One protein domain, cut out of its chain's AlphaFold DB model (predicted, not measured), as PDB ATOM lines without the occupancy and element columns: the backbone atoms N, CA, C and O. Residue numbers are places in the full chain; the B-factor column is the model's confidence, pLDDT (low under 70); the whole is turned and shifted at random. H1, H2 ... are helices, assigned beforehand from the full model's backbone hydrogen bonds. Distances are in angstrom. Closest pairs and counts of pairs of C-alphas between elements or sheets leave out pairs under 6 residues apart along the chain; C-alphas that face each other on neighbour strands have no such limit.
ATOM      1  N   PRO A  66     -37.921  28.295  39.383       97.56
ATOM      2  CA  PRO A  66     -38.616  29.550  39.653       97.56
ATOM      3  C   PRO A  66     -39.941  29.641  38.890       97.56
ATOM      4  O   PRO A  66     -40.029  29.188  37.746       97.56
ATOM      5  N   ILE A  67     -40.959  30.246  39.504       98.31
ATOM      6  CA  ILE A  67     -42.297  30.334  38.901       98.31
ATOM      7  C   ILE A  67     -42.256  31.087  37.574       98.31
ATOM      8  O   ILE A  67     -42.854  30.624  36.609       98.31
ATOM      9  N   TRP A  68     -41.472  32.161  37.473       97.88
ATOM     10  CA  TRP A  68     -41.356  32.932  36.234       97.88
ATOM     11  C   TRP A  68     -40.888  32.100  35.029       97.88
ATOM     12  O   TRP A  68     -41.389  32.299  33.930       97.88
ATOM     13  N   GLN A  69     -40.017  31.100  35.223       97.62
ATOM     14  CA  GLN A  69     -39.587  30.205  34.136       97.62
ATOM     15  C   GLN A  69     -40.708  29.263  33.700       97.62
ATOM     16  O   GLN A  69     -40.863  28.969  32.517       97.62
ATOM     17  N   ILE A  70     -41.506  28.793  34.660       98.06
ATOM     18  CA  ILE A  70     -42.671  27.950  34.380       98.06
ATOM     19  C   ILE A  70     -43.716  28.765  33.614       98.06
ATOM     20  O   ILE A  70     -44.278  28.268  32.641       98.06
ATOM     21  N   ILE A  71     -43.937  30.024  34.006       98.50
ATOM     22  CA  ILE A  71     -44.858  30.933  33.318       98.50
ATOM     23  C   ILE A  71     -44.356  31.291  31.919       98.50
ATOM     24  O   ILE A  71     -45.156  31.280  30.989       98.50
ATOM     25  N   LEU A  72     -43.051  31.487  31.721       97.44
ATOM     26  CA  LEU A  72     -42.466  31.682  30.390       97.44
ATOM     27  C   LEU A  72     -42.809  30.514  29.442       97.44
ATOM     28  O   LEU A  72     -43.222  30.727  28.300       97.44
ATOM     29  N   VAL A  73     -42.704  29.270  29.925       97.50
ATOM     30  CA  VAL A  73     -43.115  28.080  29.160       97.50
ATOM     31  C   VAL A  73     -44.630  28.043  28.966       97.50
ATOM     32  O   VAL A  73     -45.094  27.812  27.850       97.50
ATOM     33  N   ALA A  74     -45.415  28.318  30.008       97.94
ATOM     34  CA  ALA A  74     -46.873  28.329  29.918       97.94
ATOM     35  C   ALA A  74     -47.379  29.344  28.878       97.94
ATOM     36  O   ALA A  74     -48.273  29.025  28.094       97.94
ATOM     37  N   GLN A  75     -46.761  30.526  28.787       97.44
ATOM     38  CA  GLN A  75     -47.076  31.545  27.782       97.44
ATOM     39  C   GLN A  75     -46.886  31.027  26.345       97.44
ATOM     40  O   GLN A  75     -47.681  31.374  25.469       97.44
ATOM     41  N   SER A  76     -45.898  30.155  26.099       96.25
ATOM     42  CA  SER A  76     -45.695  29.515  24.784       96.25
ATOM     43  C   SER A  76     -46.817  28.540  24.398       96.25
ATOM     44  O   SER A  76     -47.070  28.318  23.215       96.25
ATOM     45  N   TYR A  77     -47.548  28.026  25.391       97.25
ATOM     46  CA  TYR A  77     -48.731  27.181  25.220       97.25
ATOM     47  C   TYR A  77     -50.052  27.936  25.423       97.25
ATOM     48  O   TYR A  77     -51.096  27.305  25.578       97.25
ATOM     49  N   GLY A  78     -50.037  29.274  25.431       96.94
ATOM     50  CA  GLY A  78     -51.247  30.080  25.631       96.94
ATOM     51  C   GLY A  78     -51.841  29.947  27.036       96.94
ATOM     52  O   GLY A  78     -53.055  30.017  27.191       96.94
ATOM     53  N   MET A  79     -50.992  29.735  28.045       97.31
ATOM     54  CA  MET A  79     -51.361  29.475  29.443       97.31
ATOM     55  C   MET A  79     -52.170  28.180  29.651       97.31
ATOM     56  O   MET A  79     -52.836  28.015  30.673       97.31
ATOM     57  N   ASP A  80     -52.089  27.227  28.716       98.06
ATOM     58  CA  ASP A  80     -52.735  25.920  28.850       98.06
ATOM     59  C   ASP A  80     -52.032  25.060  29.912       98.06
ATOM     60  O   ASP A  80     -50.859  24.692  29.789       98.06
ATOM     61  N   THR A  81     -52.765  24.723  30.975       98.25
ATOM     62  CA  THR A  81     -52.233  23.948  32.101       98.25
ATOM     63  C   THR A  81     -51.846  22.521  31.720       98.25
ATOM     64  O   THR A  81     -50.861  22.014  32.255       98.25
ATOM     65  N   GLU A  82     -52.603  21.864  30.836       98.19
ATOM     66  CA  GLU A  82     -52.344  20.468  30.461       98.19
ATOM     67  C   GLU A  82     -51.069  20.387  29.631       98.19
ATOM     68  O   GLU A  82     -50.147  19.660  29.984       98.19
ATOM     69  N   ARG A  83     -50.958  21.233  28.605       98.19
ATOM     70  CA  ARG A  83     -49.766  21.307  27.752       98.19
ATOM     71  C   ARG A  83     -48.525  21.721  28.532       98.19
ATOM     72  O   ARG A  83     -47.444  21.187  28.303       98.19
ATOM     73  N   THR A  84     -48.676  22.634  29.492       98.06
ATOM     74  CA  THR A  84     -47.579  23.004  30.397       98.06
ATOM     75  C   THR A  84     -47.159  21.816  31.267       98.06
ATOM     76  O   THR A  84     -45.968  21.567  31.443       98.06
ATOM     77  N   ALA A  85     -48.115  21.052  31.803       98.19
ATOM     78  CA  ALA A  85     -47.822  19.860  32.592       98.19
ATOM     79  C   ALA A  85     -47.132  18.770  31.755       98.19
ATOM     80  O   ALA A  85     -46.128  18.212  32.201       98.19
ATOM     81  N   GLU A  86     -47.615  18.525  30.535       98.25
ATOM     82  CA  GLU A  86     -47.011  17.609  29.563       98.25
ATOM     83  C   GLU A  86     -45.569  18.012  29.232       98.25
ATOM     84  O   GLU A  86     -44.682  17.159  29.267       98.25
ATOM     85  N   HIS A  87     -45.305  19.306  29.004       97.81
ATOM     86  CA  HIS A  87     -43.964  19.824  28.710       97.81
ATOM     87  C   HIS A  87     -42.942  19.462  29.797       97.81
ATOM     88  O   HIS A  87     -41.824  19.050  29.495       97.81
ATOM     89  N   PHE A  88     -43.324  19.591  31.070       97.38
ATOM     90  CA  PHE A  88     -42.448  19.272  32.199       97.38
ATOM     91  C   PHE A  88     -42.535  17.809  32.662       97.38
ATOM     92  O   PHE A  88     -41.876  17.443  33.640       97.38
ATOM     93  N   ALA A  89     -43.351  16.977  32.003       97.50
ATOM     94  CA  ALA A  89     -43.711  15.635  32.463       97.50
ATOM     95  C   ALA A  89     -44.202  15.623  33.928       97.50
ATOM     96  O   ALA A  89     -43.867  14.742  34.728       97.50
ATOM     97  N   TRP A  90     -44.980  16.637  34.309       97.44
ATOM     98  CA  TRP A  90     -45.544  16.789  35.648       97.44
ATOM     99  C   TRP A  90     -47.013  16.364  35.699       97.44
ATOM    100  O   TRP A  90     -47.730  16.444  34.706       97.44
ATOM    101  N   PRO A  91     -47.526  15.995  36.884       97.56
ATOM    102  CA  PRO A  91     -48.966  15.928  37.089       97.56
ATOM    103  C   PRO A  91     -49.606  17.311  36.892       97.56
ATOM    104  O   PRO A  91     -49.095  18.292  37.439       97.56
ATOM    105  N   ARG A  92     -50.777  17.382  36.238       97.88
ATOM    106  CA  ARG A  92     -51.526  18.636  35.991       97.88
ATOM    107  C   ARG A  92     -51.602  19.560  37.211       97.88
ATOM    108  O   ARG A  92     -51.347  20.754  37.092       97.88
ATOM    109  N   ARG A  93     -51.883  19.010  38.403       97.56
ATOM    110  CA  ARG A  93     -51.991  19.780  39.663       97.56
ATOM    111  C   ARG A  93     -50.765  20.655  39.953       97.56
ATOM    112  O   ARG A  93     -50.895  21.724  40.527       97.56
ATOM    113  N   ARG A  94     -49.579  20.191  39.556       97.25
ATOM    114  CA  ARG A  94     -48.302  20.837  39.852       97.25
ATOM    115  C   ARG A  94     -48.051  22.020  38.915       97.25
ATOM    116  O   ARG A  94     -47.590  23.057  39.374       97.25
ATOM    117  N   ALA A  95     -48.418  21.885  37.639       97.81
ATOM    118  CA  ALA A  95     -48.472  23.024  36.724       97.81
ATOM    119  C   ALA A  95     -49.541  24.026  37.185       97.81
ATOM    120  O   ALA A  95     -49.252  25.212  37.311       97.81
ATOM    121  N   GLN A  96     -50.737  23.543  37.542       98.44
ATOM    122  CA  GLN A  96     -51.823  24.388  38.046       98.44
ATOM    123  C   GLN A  96     -51.395  25.220  39.260       98.44
ATOM    124  O   GLN A  96     -51.709  26.401  39.316       98.44
ATOM    125  N   ALA A  97     -50.643  24.649  40.205       98.38
ATOM    126  CA  ALA A  97     -50.150  25.387  41.366       98.38
ATOM    127  C   ALA A  97     -49.270  26.591  40.985       98.38
ATOM    128  O   ALA A  97     -49.397  27.656  41.587       98.38
ATOM    129  N   ALA A  98     -48.418  26.448  39.963       98.31
ATOM    130  CA  ALA A  98     -47.605  27.552  39.459       98.31
ATOM    131  C   ALA A  98     -48.463  28.637  38.786       98.31
ATOM    132  O   ALA A  98     -48.250  29.820  39.040       98.31
ATOM    133  N   LEU A  99     -49.458  28.239  37.983       98.44
ATOM    134  CA  LEU A  99     -50.384  29.180  37.342       98.44
ATOM    135  C   LEU A  99     -51.249  29.922  38.373       98.44
ATOM    136  O   LEU A  99     -51.427  31.128  38.248       98.44
ATOM    137  N   ASN A 100     -51.722  29.238  39.417       98.50
ATOM    138  CA  ASN A 100     -52.491  29.860  40.499       98.50
ATOM    139  C   ASN A 100     -51.655  30.889  41.271       98.50
ATOM    140  O   ASN A 100     -52.160  31.940  41.652       98.50
ATOM    141  N   TYR A 101     -50.374  30.594  41.512       98.62
ATOM    142  CA  TYR A 101     -49.486  31.555  42.161       98.62
ATOM    143  C   TYR A 101     -49.258  32.791  41.280       98.62
ATOM    144  O   TYR A 101     -49.295  33.913  41.773       98.62
ATOM    145  N   TYR A 102     -49.084  32.594  39.971       98.56
ATOM    146  CA  TYR A 102     -48.980  33.691  39.011       98.56
ATOM    147  C   TYR A 102     -50.247  34.552  38.949       98.56
ATOM    148  O   TYR A 102     -50.144  35.770  38.910       98.56
ATOM    149  N   GLU A 103     -51.434  33.948  39.002       98.31
ATOM    150  CA  GLU A 103     -52.700  34.690  39.044       98.31
ATOM    151  C   GLU A 103     -52.795  35.608  40.276       98.31
ATOM    152  O   GLU A 103     -53.293  36.730  40.177       98.31
ATOM    153  N   ALA A 104     -52.284  35.161  41.427       98.25
ATOM    154  CA  ALA A 104     -52.293  35.938  42.664       98.25
ATOM    155  C   ALA A 104     -51.194  37.012  42.725       98.25
ATOM    156  O   ALA A 104     -51.411  38.087  43.290       98.25
ATOM    157  N   PHE A 105     -50.023  36.742  42.142       97.94
ATOM    158  CA  PHE A 105     -48.864  37.637  42.167       97.94
ATOM    159  C   PHE A 105     -48.286  37.873  40.761       97.94
ATOM    160  O   PHE A 105     -47.110  37.592  40.526       97.94
ATOM    161  N   PRO A 106     -49.063  38.417  39.805       97.94
ATOM    162  CA  PRO A 106     -48.597  38.558  38.428       97.94
ATOM    163  C   PRO A 106     -47.439  39.550  38.327       97.94
ATOM    164  O   PRO A 106     -46.432  39.256  37.699       97.94
ATOM    165  N   ALA A 107     -47.513  40.671  39.054       97.12
ATOM    166  CA  ALA A 107     -46.537  41.756  38.958       97.12
ATOM    167  C   ALA A 107     -45.087  41.329  39.256       97.12
ATOM    168  O   ALA A 107     -44.174  41.759  38.560       97.12
ATOM    169  N   GLU A 108     -44.850  40.483  40.268       95.31
ATOM    170  CA  GLU A 108     -43.482  40.030  40.575       95.31
ATOM    171  C   GLU A 108     -42.945  39.045  39.532       95.31
ATOM    172  O   GLU A 108     -41.743  38.990  39.282       95.31
ATOM    173  N   ILE A 109     -43.839  38.262  38.928       97.69
ATOM    174  CA  ILE A 109     -43.482  37.266  37.927       97.69
ATOM    175  C   ILE A 109     -43.248  37.933  36.574       97.69
ATOM    176  O   ILE A 109     -42.252  37.631  35.922       97.69
ATOM    177  N   ASP A 110     -44.116  38.866  36.193       97.31
ATOM    178  CA  ASP A 110     -43.987  39.667  34.981       97.31
ATOM    179  C   ASP A 110     -42.707  40.500  35.018       97.31
ATOM    180  O   ASP A 110     -41.965  40.493  34.039       97.31
ATOM    181  N   GLN A 111     -42.382  41.116  36.162       95.56
ATOM    182  CA  GLN A 111     -41.114  41.832  36.325       95.56
ATOM    183  C   GLN A 111     -39.912  40.903  36.127       95.56
ATOM    184  O   GLN A 111     -38.989  41.245  35.400       95.56
ATOM    185  N   ALA A 112     -39.923  39.699  36.711       94.50
ATOM    186  CA  ALA A 112     -38.826  38.746  36.532       94.50
ATOM    187  C   ALA A 112     -38.685  38.270  35.072       94.50
ATOM    188  O   ALA A 112     -37.571  38.024  34.600       94.50
ATOM    189  N   ILE A 113     -39.801  38.139  34.348       95.38
ATOM    190  CA  ILE A 113     -39.810  37.830  32.912       95.38
ATOM    191  C   ILE A 113     -39.245  39.010  32.108       95.38
ATOM    192  O   ILE A 113     -38.406  38.801  31.232       95.38
ATOM    193  N   GLU A 114     -39.654  40.239  32.422       94.81
ATOM    194  CA  GLU A 114     -39.153  41.461  31.787       94.81
ATOM    195  C   GLU A 114     -37.647  41.644  32.015       94.81
ATOM    196  O   GLU A 114     -36.905  41.851  31.056       94.81
ATOM    197  N   ASP A 115     -37.172  41.469  33.250       91.44
ATOM    198  CA  ASP A 115     -35.751  41.545  33.604       91.44
ATOM    199  C   ASP A 115     -34.927  40.513  32.819       91.44
ATOM    200  O   ASP A 115     -33.834  40.806  32.323       91.44
ATOM    201  N   ASN A 116     -35.473  39.305  32.648       91.56
ATOM    202  CA  ASN A 116     -34.868  38.274  31.815       91.56
ATOM    203  C   ASN A 116     -34.833  38.679  30.327       91.56
ATOM    204  O   ASN A 116     -33.826  38.444  29.658       91.56
ATOM    205  N   HIS A 117     -35.886  39.308  29.798       90.69
ATOM    206  CA  HIS A 117     -35.924  39.798  28.414       90.69
ATOM    207  C   HIS A 117     -35.011  41.006  28.165       90.69
ATOM    208  O   HIS A 117     -34.443  41.134  27.080       90.69
ATOM    209  N   ALA A 118     -34.812  41.863  29.167       89.56
ATOM    210  CA  ALA A 118     -33.916  43.015  29.094       89.56
ATOM    211  C   ALA A 118     -32.428  42.620  29.007       89.56
ATOM    212  O   ALA A 118     -31.565  43.446  28.680       89.56
ATOM    213  N   MET A 119     -32.098  41.355  29.284       86.56
ATOM    214  CA  MET A 119     -30.737  40.841  29.239       86.56
ATOM    215  C   MET A 119     -30.235  40.699  27.788       86.56
ATOM    216  O   MET A 119     -30.428  39.691  27.114       86.56
ATOM    217  N   THR A 120     -29.555  41.737  27.298       87.50
ATOM    218  CA  THR A 120     -29.006  41.790  25.928       87.50
ATOM    219  C   THR A 120     -27.712  40.988  25.758       87.50
ATOM    220  O   THR A 120     -26.947  40.807  26.705       87.50
ATOM    221  N   GLU A 121     -27.381  40.606  24.518       85.12
ATOM    222  CA  GLU A 121     -26.094  39.974  24.177       85.12
ATOM    223  C   GLU A 121     -24.896  40.789  24.688       85.12
ATOM    224  O   GLU A 121     -23.954  40.238  25.252       85.12
ATOM    225  N   THR A 122     -24.941  42.116  24.539       88.12
ATOM    226  CA  THR A 122     -23.888  43.015  25.030       88.12
ATOM    227  C   THR A 122     -23.749  42.946  26.550       88.12
ATOM    228  O   THR A 122     -22.628  42.915  27.060       88.12
ATOM    229  N   ALA A 123     -24.864  42.925  27.287       87.25
ATOM    230  CA  ALA A 123     -24.847  42.781  28.741       87.25
ATOM    231  C   ALA A 123     -24.291  41.409  29.153       87.25
ATOM    232  O   ALA A 123     -23.413  41.331  30.013       87.25
ATOM    233  N   LEU A 124     -24.713  40.345  28.470       89.31
ATOM    234  CA  LEU A 124     -24.237  38.988  28.714       89.31
ATOM    235  C   LEU A 124     -22.748  38.822  28.409       89.31
ATOM    236  O   LEU A 124     -22.037  38.260  29.231       89.31
ATOM    237  N   LYS A 125     -22.234  39.373  27.302       90.94
ATOM    238  CA  LYS A 125     -20.796  39.348  26.974       90.94
ATOM    239  C   LYS A 125     -19.941  40.084  28.005       90.94
ATOM    240  O   LYS A 125     -18.788  39.720  28.213       90.94
ATOM    241  N   ARG A 126     -20.481  41.109  28.675       91.25
ATOM    242  CA  ARG A 126     -19.786  41.777  29.791       91.25
ATOM    243  C   ARG A 126     -19.712  40.885  31.032       91.25
ATOM    244  O   ARG A 126     -18.695  40.903  31.715       91.25
ATOM    245  N   LEU A 127     -20.777  40.137  31.324       89.25
ATOM    246  CA  LEU A 127     -20.848  39.230  32.478       89.25
ATOM    247  C   LEU A 127     -20.075  37.925  32.247       89.25
ATOM    248  O   LEU A 127     -19.450  37.403  33.167       89.25
ATOM    249  N   LEU A 128     -20.116  37.411  31.021       91.50
ATOM    250  CA  LEU A 128     -19.546  36.142  30.586       91.50
ATOM    251  C   LEU A 128     -18.691  36.393  29.332       91.50
ATOM    252  O   LEU A 128     -19.167  36.183  28.214       91.50
ATOM    253  N   PRO A 129     -17.432  36.847  29.489       91.06
ATOM    254  CA  PRO A 129     -16.572  37.236  28.364       91.06
ATOM    255  C   PRO A 129     -16.341  36.136  27.323       91.06
ATOM    256  O   PRO A 129     -16.066  36.427  26.165       91.06
ATOM    257  N   GLN A 130     -16.458  34.876  27.737       92.81
ATOM    258  CA  GLN A 130     -16.305  33.693  26.896       92.81
ATOM    259  C   GLN A 130     -17.577  33.294  26.127       92.81
ATOM    260  O   GLN A 130     -17.587  32.249  25.484       92.81
ATOM    261  N   MET A 131     -18.675  34.047  26.247       92.50
ATOM    262  CA  MET A 131     -19.938  33.696  25.599       92.50
ATOM    263  C   MET A 131     -19.860  33.893  24.078       92.50
ATOM    264  O   MET A 131     -19.532  34.978  23.593       92.50
ATOM    265  N   GLU A 132     -20.255  32.861  23.335       87.88
ATOM    266  CA  GLU A 132     -20.396  32.889  21.879       87.88
ATOM    267  C   GLU A 132     -21.873  32.806  21.475       87.88
ATOM    268  O   GLU A 132     -22.660  32.072  22.076       87.88
ATOM    269  N   THR A 133     -22.253  33.568  20.449       85.75
ATOM    270  CA  THR A 133     -23.630  33.623  19.944       85.75
ATOM    271  C   THR A 133     -23.811  32.591  18.838       85.75
ATOM    272  O   THR A 133     -23.150  32.663  17.802       85.75
ATOM    273  N   LEU A 134     -24.728  31.645  19.042       86.50
ATOM    274  CA  LEU A 134     -25.106  30.657  18.034       86.50
ATOM    275  C   LEU A 134     -26.353  31.136  17.288       86.50
ATOM    276  O   LEU A 134     -27.427  31.260  17.874       86.50
ATOM    277  N   VAL A 135     -26.216  31.384  15.986       81.94
ATOM    278  CA  VAL A 135     -27.356  31.691  15.113       81.94
ATOM    279  C   VAL A 135     -27.966  30.375  14.647       81.94
ATOM    280  O   VAL A 135     -27.324  29.617  13.921       81.94
ATOM    281  N   VAL A 136     -29.198  30.095  15.068       80.50
ATOM    282  CA  VAL A 136     -29.939  28.898  14.650       80.50
ATOM    283  C   VAL A 136     -30.718  29.218  13.364       80.50
ATOM    284  O   VAL A 136     -31.614  30.064  13.401       80.50
ATOM    285  N   PRO A 137     -30.410  28.585  12.214       74.00
ATOM    286  CA  PRO A 137     -31.127  28.840  10.962       74.00
ATOM    287  C   PRO A 137     -32.591  28.380  11.050       74.00
ATOM    288  O   PRO A 137     -32.856  27.261  11.483       74.00
ATOM    289  N   GLY A 138     -33.536  29.218  10.610       66.31
ATOM    290  CA  GLY A 138     -34.973  28.884  10.569       66.31
ATOM    291  C   GLY A 138     -35.711  29.011  11.906       66.31
ATOM    292  O   GLY A 138     -36.797  28.461  12.068       66.31
ATOM    293  N   SER A 139     -35.119  29.699  12.881       53.62
ATOM    294  CA  SER A 139     -35.726  29.940  14.184       53.62
ATOM    295  C   SER A 139     -36.514  31.264  14.152       53.62
ATOM    296  O   SER A 139     -35.943  32.332  14.373       53.62
ATOM    297  N   ASP A 140     -37.832  31.203  13.941       53.22
ATOM    298  CA  ASP A 140     -38.767  32.348  14.058       53.22
ATOM    299  C   ASP A 140     -38.994  32.785  15.530       53.22
ATOM    300  O   ASP A 140     -40.002  33.400  15.889       53.22
ATOM    301  N   TYR A 141     -38.071  32.445  16.437       51.97
ATOM    302  CA  TYR A 141     -38.184  32.763  17.862       51.97
ATOM    303  C   TYR A 141     -38.074  34.270  18.141       51.97
ATOM    304  O   TYR A 141     -38.715  34.760  19.070       51.97
ATOM    305  N   ALA A 142     -37.307  35.017  17.336       48.59
ATOM    306  CA  ALA A 142     -37.113  36.458  17.522       48.59
ATOM    307  C   ALA A 142     -38.286  37.311  16.993       48.59
ATOM    308  O   ALA A 142     -38.611  38.340  17.586       48.59
ATOM    309  N   GLU A 143     -38.964  36.885  15.921       43.72
ATOM    310  CA  GLU A 143     -40.062  37.657  15.313       43.72
ATOM    311  C   GLU A 143     -41.338  37.651  16.171       43.72
ATOM    312  O   GLU A 143     -42.045  38.656  16.251       43.72
ATOM    313  N   ASN A 144     -41.605  36.560  16.893       45.62
ATOM    314  CA  ASN A 144     -42.810  36.430  17.720       45.62
ATOM    315  C   ASN A 144     -42.775  37.247  19.026       45.62
ATOM    316  O   ASN A 144     -43.830  37.573  19.571       45.62
ATOM    317  N   GLN A 145     -41.586  37.586  19.535       49.44
ATOM    318  CA  GLN A 145     -41.428  38.392  20.752       49.44
ATOM    319  C   GLN A 145     -41.600  39.891  20.463       49.44
ATOM    320  O   GLN A 145     -42.369  40.552  21.156       49.44
ATOM    321  N   ASN A 146     -40.990  40.410  19.390       40.72
ATOM    322  CA  ASN A 146     -41.129  41.824  19.011       40.72
ATOM    323  C   ASN A 146     -42.551  42.172  18.549       40.72
ATOM    324  O   ASN A 146     -43.069  43.227  18.906       40.72
ATOM    325  N   ARG A 147     -43.242  41.247  17.868       40.41
ATOM    326  CA  ARG A 147     -44.631  41.467  17.446       40.41
ATOM    327  C   ARG A 147     -45.593  41.689  18.623       40.41
ATOM    328  O   ARG A 147     -46.508  42.499  18.510       40.41
ATOM    329  N   LYS A 148     -45.385  41.019  19.764       41.25
ATOM    330  CA  LYS A 148     -46.219  41.224  20.964       41.25
ATOM    331  C   LYS A 148     -45.953  42.558  21.665       41.25
ATOM    332  O   LYS A 148     -46.869  43.096  22.283       41.25
ATOM    333  N   VAL A 149     -44.732  43.089  21.581       48.38
ATOM    334  CA  VAL A 149     -44.397  44.403  22.151       48.38
ATOM    335  C   VAL A 149     -45.021  45.515  21.303       48.38
ATOM    336  O   VAL A 149     -45.662  46.408  21.855       48.38
ATOM    337  N   ASP A 150     -44.948  45.404  19.975       39.19
ATOM    338  CA  ASP A 150     -45.528  46.388  19.054       39.19
ATOM    339  C   ASP A 150     -47.070  46.409  19.104       39.19
ATOM    340  O   ASP A 150     -47.675  47.482  19.159       39.19
ATOM    341  N   GLU A 151     -47.727  45.244  19.210       45.19
ATOM    342  CA  GLU A 151     -49.192  45.162  19.367       45.19
ATOM    343  C   GLU A 151     -49.678  45.768  20.709       45.19
ATOM    344  O   GLU A 151     -50.771  46.344  20.777       45.19
TER     345      GLU A 151
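What this domain is: This is residues 66 to 151 of the 171 residues of the protein "Transcriptional regulator" of Ktedonobacteraceae bacterium (UniProt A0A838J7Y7). A small cluster of crossed helices, H1, H2 and H3, has H4 packed on H1 by residues 109 to 113 and leading away from it as an arm to H5, which lies far off and touches no helix. From H5 a long loop folds back, and H6 sticks out alone with residues 141 to 144 and 146 to 151. The printed part has 86 residues, with six named helices, H1 to H6 in order, and no named strand; the class is all helix. It is loose, with a radius of gyration of the C-alphas of 15.2 A and spans of 40 by 31 by 29 A.

Where its parts are: H1, residues 67 to 76, begins at C-alpha 67 (-42.297, 30.334, 38.901) and is 14.5 A long. H2, residues 81 to 87, measures 9.8 A, and H3, residues 92 to 104, 18.6 A. H4, residues 106 to 117, measures 16.2 A, and H5, residues 121 to 127, 9.8 A. H6, residues 141 to 151, measures 16.6 A and ends at C-alpha 151 (-49.192, 45.162, 19.367).

How they stand to each other: H1 is the hub. It touches H2, about perpendicular at 85 degrees, closest at the C-alphas of Ala 74 and Thr 84, 5.4 A. It touches H3 at 76 degrees, about perpendicular, closest at the C-alphas of Ile 67 and Ala 98, 6.0 A. Residues 109 to 113 of H4 alone touch H1, closest at the C-alphas of Trp 68 and Ile 109, 5.1 A. H2 and H3 touch at a steep tilt of 58 degrees, opposite ways, closest at the C-alphas of Ala 85 and Arg 92, 5.2 A. H5 and H6 are apart. Every O i to N i+4 pair is within hydrogen-bond range in H2, H4 and H5, against 5 of 6 in H1, 8 of 9 in H3 and 4 of 7 in H6.

The domain as a whole: The C-alphas farthest apart, of Arg 93 and Pro 129, are 41.1 A apart. The printed part has no cut, and the link from H5 to H6, 13 residues, is long. Residues 138 to 151 have pLDDT under 70.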